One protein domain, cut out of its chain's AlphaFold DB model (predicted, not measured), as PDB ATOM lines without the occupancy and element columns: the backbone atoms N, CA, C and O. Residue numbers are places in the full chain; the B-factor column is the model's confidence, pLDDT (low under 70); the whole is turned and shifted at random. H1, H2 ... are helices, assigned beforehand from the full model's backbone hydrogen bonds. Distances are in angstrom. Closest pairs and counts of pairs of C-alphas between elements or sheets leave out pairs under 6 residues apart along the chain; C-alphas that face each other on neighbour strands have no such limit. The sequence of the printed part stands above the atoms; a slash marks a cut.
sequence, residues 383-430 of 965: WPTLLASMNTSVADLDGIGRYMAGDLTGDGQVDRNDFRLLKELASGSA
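This is residues 383 to 430 of the 965 residues of an uncharacterized protein of Aeoliella mucimassa (UniProt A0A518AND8). Two short helices, H1 and H2, and the loops that join the parts make a small head, and a longer helix, H3, runs out from it with its last residues, 424 to 430, sticking out as an arm. Within the head, residues 392 to 393 of the first link pair antiparallel with residues 413 to 414 of the second. The printed part has 48 residues, with three named helices in the order H1, H2, H3 and no named strand, and its class is all helix. The whole is compact, with a radius of gyration of the C-alphas of 10.2 A, yet its outline is elongated, spanning 33 by 18 by 16 A.

H1, residues 383 to 388, is close to but not clearly touching H2, residues 399 to 404; their closest C-alphas, those of Thr 385 and Met 404, are 7.4 A apart. Their lines stand about perpendicular, only just, at 72 degrees. H1 and H3, residues 416 to 430, only just touch, with 3 pairs of C-alphas within 8 A. The closest are those of Leu 386 and Phe 419, 7.3 A apart, and H3 touches H1 with residues 418 to 422 alone. The two helices run opposite ways at a shallow tilt of 16 degrees. H2 and H3 are apart. In H1, H2 and H3 every O i to N i+4 pair is within hydrogen-bond range.

H1 begins at C-alpha 383, at (-27.468, -119.097, 25.022), and has 6 residues. H2, also of 6 residues, begins at C-alpha 399, at (-38.088, -121.322, 41.056). H3 has 15 residues, measures 21.0 A from first to last C-alpha, and ends at C-alpha 430, at (-36.792, -123.640, 13.572).

The two C-alphas farthest apart are those of Asp 396 and Ala 430, at 33.7 A. The printed part has no cut. The link from H1 to H2 is short, with 10 residues, and that from H2 to H3 is long, with 11. The mean pLDDT of the printed part is 81.2; residues 398 to 399, 409 to 411 and 428 to 430 are under 70.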
ATOM      1  N   TRP A 383     -28.660-118.369  24.584       93.19
ATOM      2  CA  TRP A 383     -27.468-119.097  25.022       93.19
ATOM      3  C   TRP A 383     -26.634-118.389  26.112       93.19
ATOM      4  O   TRP A 383     -26.190-119.084  27.031       93.19
ATOM      5  N   PRO A 384     -26.437-117.051  26.108       93.81
ATOM      6  CA  PRO A 384     -25.675-116.357  27.148       93.81
ATOM      7  C   PRO A 384     -26.203-116.572  28.571       93.81
ATOM      8  O   PRO A 384     -25.400-116.626  29.504       93.81
ATOM      9  N   THR A 385     -27.521-116.727  28.750       92.81
ATOM     10  CA  THR A 385     -28.135-116.986  30.064       92.81
ATOM     11  C   THR A 385     -27.718-118.354  30.597       92.81
ATOM     12  O   THR A 385     -27.265-118.459  31.736       92.81
ATOM     13  N   LEU A 386     -27.773-119.388  29.750       93.19
ATOM     14  CA  LEU A 386     -27.314-120.737  30.089       93.19
ATOM     15  C   LEU A 386     -25.802-120.775  30.346       93.19
ATOM     16  O   LEU A 386     -25.334-121.354  31.327       93.19
ATOM     17  N   LEU A 387     -25.027-120.145  29.458       94.44
ATOM     18  CA  LEU A 387     -23.569-120.153  29.508       94.44
ATOM     19  C   LEU A 387     -23.035-119.500  30.790       94.44
ATOM     20  O   LEU A 387     -22.071-120.002  31.368       94.44
ATOM     21  N   ALA A 388     -23.666-118.419  31.261       93.94
ATOM     22  CA  ALA A 388     -23.234-117.670  32.443       93.94
ATOM     23  C   ALA A 388     -23.151-118.527  33.719       93.94
ATOM     24  O   ALA A 388     -22.242-118.321  34.530       93.94
ATOM     25  N   SER A 389     -24.050-119.505  33.870       94.06
ATOM     26  CA  SER A 389     -24.097-120.430  35.010       94.06
ATOM     27  C   SER A 389     -23.597-121.838  34.668       94.06
ATOM     28  O   SER A 389     -23.699-122.740  35.499       94.06
ATOM     29  N   MET A 390     -23.055-122.064  33.468       93.75
ATOM     30  CA  MET A 390     -22.808-123.411  32.949       93.75
ATOM     31  C   MET A 390     -21.860-124.250  33.822       93.75
ATOM     32  O   MET A 390     -20.713-123.882  34.114       93.75
ATOM     33  N   ASN A 391     -22.348-125.436  34.186       91.69
ATOM     34  CA  ASN A 391     -21.775-126.376  35.141       91.69
ATOM     35  C   ASN A 391     -21.577-125.750  36.542       91.69
ATOM     36  O   ASN A 391     -20.508-125.847  37.151       91.69
ATOM     37  N   THR A 392     -22.626-125.100  37.057       92.12
ATOM     38  CA  THR A 392     -22.719-124.602  38.443       92.12
ATOM     39  C   THR A 392     -24.052-124.993  39.092       92.12
ATOM     40  O   THR A 392     -24.963-125.469  38.417       92.12
ATOM     41  N   SER A 393     -24.151-124.834  40.418       90.06
ATOM     42  CA  SER A 393     -25.387-125.089  41.165       90.06
ATOM     43  C   SER A 393     -26.136-123.788  41.425       90.06
ATOM     44  O   SER A 393     -25.555-122.825  41.930       90.06
ATOM     45  N   VAL A 394     -27.433-123.798  41.130       85.69
ATOM     46  CA  VAL A 394     -28.383-122.704  41.368       85.69
ATOM     47  C   VAL A 394     -29.471-123.100  42.374       85.69
ATOM     48  O   VAL A 394     -30.415-122.349  42.601       85.69
ATOM     49  N   ALA A 395     -29.328-124.255  43.034       81.00
ATOM     50  CA  ALA A 395     -30.322-124.829  43.938       81.00
ATOM     51  C   ALA A 395     -30.703-123.937  45.144       81.00
ATOM     52  O   ALA A 395     -31.790-124.107  45.699       81.00
ATOM     53  N   ASP A 396     -29.846-122.984  45.528       83.06
ATOM     54  CA  ASP A 396     -30.124-121.984  46.573       83.06
ATOM     55  C   ASP A 396     -31.081-120.856  46.111       83.06
ATOM     56  O   ASP A 396     -31.542-120.069  46.942       83.06
ATOM     57  N   LEU A 397     -31.384-120.758  44.810       78.75
ATOM     58  CA  LEU A 397     -32.369-119.830  44.246       78.75
ATOM     59  C   LEU A 397     -33.791-120.420  44.293       78.75
ATOM     60  O   LEU A 397     -33.982-121.643  44.308       78.75
ATOM     61  N   ASP A 398     -34.797-119.540  44.294       69.25
ATOM     62  CA  ASP A 398     -36.205-119.919  44.124       69.25
ATOM     63  C   ASP A 398     -36.538-120.251  42.655       69.25
ATOM     64  O   ASP A 398     -35.689-120.099  41.778       69.25
ATOM     65  N   GLY A 399     -37.746-120.760  42.374       68.19
ATOM     66  CA  GLY A 399     -38.088-121.322  41.056       68.19
ATOM     67  C   GLY A 399     -37.833-120.364  39.886       68.19
ATOM     68  O   GLY A 399     -37.170-120.737  38.918       68.19
ATOM     69  N   ILE A 400     -38.258-119.102  40.016       74.62
ATOM     70  CA  ILE A 400     -37.997-118.090  38.988       74.62
ATOM     71  C   ILE A 400     -36.510-117.725  38.918       74.62
ATOM     72  O   ILE A 400     -35.974-117.585  37.821       74.62
ATOM     73  N   GLY A 401     -35.823-117.615  40.061       81.62
ATOM     74  CA  GLY A 401     -34.391-117.329  40.114       81.62
ATOM     75  C   GLY A 401     -33.537-118.410  39.444       81.62
ATOM     76  O   GLY A 401     -32.561-118.076  38.779       81.62
ATOM     77  N   ARG A 402     -33.927-119.685  39.562       81.56
ATOM     78  CA  ARG A 402     -33.289-120.825  38.882       81.56
ATOM     79  C   ARG A 402     -33.454-120.753  37.372       81.56
ATOM     80  O   ARG A 402     -32.450-120.736  36.663       81.56
ATOM     81  N   TYR A 403     -34.695-120.619  36.894       82.25
ATOM     82  CA  TYR A 403     -34.969-120.458  35.464       82.25
ATOM     83  C   TYR A 403     -34.173-119.277  34.894       82.25
ATOM     84  O   TYR A 403     -33.456-119.441  33.913       82.25
ATOM     85  N   MET A 404     -34.197-118.119  35.567       88.69
ATOM     86  CA  MET A 404     -33.427-116.916  35.203       88.69
ATOM     87  C   MET A 404     -31.903-117.090  35.243       88.69
ATOM     88  O   MET A 404     -31.182-116.289  34.652       88.69
ATOM     89  N   ALA A 405     -31.402-118.104  35.947       89.75
ATOM     90  CA  ALA A 405     -29.989-118.452  35.992       89.75
ATOM     91  C   ALA A 405     -29.593-119.510  34.950       89.75
ATOM     92  O   ALA A 405     -28.406-119.813  34.858       89.75
ATOM     93  N   GLY A 406     -30.534-120.050  34.170       88.56
ATOM     94  CA  GLY A 406     -30.265-121.035  33.118       88.56
ATOM     95  C   GLY A 406     -30.661-122.480  33.443       88.56
ATOM     96  O   GLY A 406     -30.335-123.370  32.666       88.56
ATOM     97  N   ASP A 407     -31.335-122.734  34.568       83.12
ATOM     98  CA  ASP A 407     -31.852-124.064  34.926       83.12
ATOM     99  C   ASP A 407     -33.190-124.284  34.199       83.12
ATOM    100  O   ASP A 407     -34.243-123.792  34.617       83.12
ATOM    101  N   LEU A 408     -33.119-124.952  33.044       78.81
ATOM    102  CA  LEU A 408     -34.266-125.294  32.196       78.81
ATOM    103  C   LEU A 408     -34.890-126.633  32.604       78.81
ATOM    104  O   LEU A 408     -36.056-126.884  32.306       78.81
ATOM    105  N   THR A 409     -34.127-127.506  33.256       69.50
ATOM    106  CA  THR A 409     -34.596-128.828  33.692       69.50
ATOM    107  C   THR A 409     -35.262-128.814  35.070       69.50
ATOM    108  O   THR A 409     -36.039-129.714  35.380       69.50
ATOM    109  N   GLY A 410     -35.028-127.773  35.869       67.50
ATOM    110  CA  GLY A 410     -35.571-127.558  37.210       67.50
ATOM    111  C   GLY A 410     -34.820-128.288  38.329       67.50
ATOM    112  O   GLY A 410     -35.267-128.245  39.481       67.50
ATOM    113  N   ASP A 411     -33.708-128.968  38.030       65.31
ATOM    114  CA  ASP A 411     -33.018-129.850  38.982       65.31
ATOM    115  C   ASP A 411     -32.120-129.100  39.993       65.31
ATOM    116  O   ASP A 411     -31.668-129.673  40.992       65.31
ATOM    117  N   GLY A 412     -31.950-127.784  39.816       77.12
ATOM    118  CA  GLY A 412     -31.110-126.923  40.645       77.12
ATOM    119  C   GLY A 412     -29.653-126.843  40.188       77.12
ATOM    120  O   GLY A 412     -28.838-126.225  40.882       77.12
ATOM    121  N   GLN A 413     -29.310-127.438  39.051       81.56
ATOM    122  CA  GLN A 413     -28.034-127.309  38.363       81.56
ATOM    123  C   GLN A 413     -28.255-126.572  37.035       81.56
ATOM    124  O   GLN A 413     -29.367-126.460  36.541       81.56
ATOM    125  N   VAL A 414     -27.176-126.050  36.458       89.31
ATOM    126  CA  VAL A 414     -27.162-125.637  35.050       89.31
ATOM    127  C   VAL A 414     -26.061-126.436  34.389       89.31
ATOM    128  O   VAL A 414     -24.889-126.210  34.691       89.31
ATOM    129  N   ASP A 415     -26.395-127.419  33.556       84.12
ATOM    130  CA  ASP A 415     -25.407-128.317  32.964       84.12
ATOM    131  C   ASP A 415     -25.701-128.755  31.509       84.12
ATOM    132  O   ASP A 415     -26.281-128.035  30.693       84.12
ATOM    133  N   ARG A 416     -25.173-129.922  31.126       85.50
ATOM    134  CA  ARG A 416     -25.369-130.523  29.806       85.50
ATOM    135  C   ARG A 416     -26.849-130.795  29.513       85.50
ATOM    136  O   ARG A 416     -27.229-130.741  28.348       85.50
ATOM    137  N   ASN A 417     -27.663-131.115  30.515       79.62
ATOM    138  CA  ASN A 417     -29.073-131.435  30.313       79.62
ATOM    139  C   ASN A 417     -29.850-130.191  29.856       79.62
ATOM    140  O   ASN A 417     -30.560-130.260  28.853       79.62
ATOM    141  N   ASP A 418     -29.609-129.038  30.481       83.62
ATOM    142  CA  ASP A 418     -30.176-127.752  30.058       83.62
ATOM    143  C   ASP A 418     -29.674-127.358  28.665       83.62
ATOM    144  O   ASP A 418     -30.458-126.932  27.822       83.62
ATOM    145  N   PHE A 419     -28.383-127.563  28.372       89.06
ATOM    146  CA  PHE A 419     -27.828-127.332  27.030       89.06
ATOM    147  C   PHE A 419     -28.521-128.179  25.952       89.06
ATOM    148  O   PHE A 419     -28.807-127.686  24.858       89.06
ATOM    149  N   ARG A 420     -28.818-129.450  26.249       84.06
ATOM    150  CA  ARG A 420     -29.559-130.336  25.339       84.06
ATOM    151  C   ARG A 420     -30.991-129.842  25.143       84.06
ATOM    152  O   ARG A 420     -31.427-129.753  23.996       84.06
ATOM    153  N   LEU A 421     -31.663-129.453  26.225       79.31
ATOM    154  CA  LEU A 421     -33.024-128.919  26.199       79.31
ATOM    155  C   LEU A 421     -33.111-127.594  25.417       79.31
ATOM    156  O   LEU A 421     -33.991-127.452  24.573       79.31
ATOM    157  N   LEU A 422     -32.157-126.669  25.581       85.69
ATOM    158  CA  LEU A 422     -32.089-125.431  24.789       85.69
ATOM    159  C   LEU A 422     -32.011-125.724  23.280       85.69
ATOM    160  O   LEU A 422     -32.749-125.137  22.488       85.69
ATOM    161  N   LYS A 423     -31.152-126.667  22.864       83.88
ATOM    162  CA  LYS A 423     -31.013-127.038  21.443       83.88
ATOM    163  C   LYS A 423     -32.250-127.760  20.900       83.88
ATOM    164  O   LYS A 423     -32.594-127.568  19.734       83.88
ATOM    165  N   GLU A 424     -32.942-128.539  21.729       79.56
ATOM    166  CA  GLU A 424     -34.230-129.153  21.387       79.56
ATOM    167  C   GLU A 424     -35.311-128.081  21.148       79.56
ATOM    168  O   GLU A 424     -35.933-128.058  20.081       79.56
ATOM    169  N   LEU A 425     -35.458-127.125  22.071       78.00
ATOM    170  CA  LEU A 425     -36.398-125.999  21.979       78.00
ATOM    171  C   LEU A 425     -36.128-125.111  20.749       78.00
ATOM    172  O   LEU A 425     -37.058-124.745  20.017       78.00
ATOM    173  N   ALA A 426     -34.856-124.832  20.455       83.88
ATOM    174  CA  ALA A 426     -34.450-124.114  19.250       83.88
ATOM    175  C   ALA A 426     -34.766-124.897  17.960       83.88
ATOM    176  O   ALA A 426     -35.218-124.317  16.969       83.88
ATOM    177  N   SER A 427     -34.620-126.229  17.964       74.56
ATOM    178  CA  SER A 427     -34.986-127.077  16.818       74.56
ATOM    179  C   SER A 427     -36.497-127.070  16.530       74.56
ATOM    180  O   SER A 427     -36.907-127.001  15.368       74.56
ATOM    181  N   GLY A 428     -37.330-127.048  17.577       58.66
ATOM    182  CA  GLY A 428     -38.781-126.880  17.458       58.66
ATOM    183  C   GLY A 428     -39.165-125.488  16.946       58.66
ATOM    184  O   GLY A 428     -40.041-125.354  16.089       58.66
ATOM    185  N   SER A 429     -38.449-124.453  17.390       44.88
ATOM    186  CA  SER A 429     -38.620-123.069  16.922       44.88
ATOM    187  C   SER A 429     -38.225-122.900  15.445       44.88
ATOM    188  O   SER A 429     -38.917-122.217  14.685       44.88
ATOM    189  N   ALA A 430     -37.196-123.616  14.980       35.78
ATOM    190  CA  ALA A 430     -36.792-123.640  13.572       35.78
ATOM    191  C   ALA A 430     -37.882-124.190  12.621       35.78
ATOM    192  O   ALA A 430     -37.900-123.859  11.433       35.78
TER     193      ALA A 430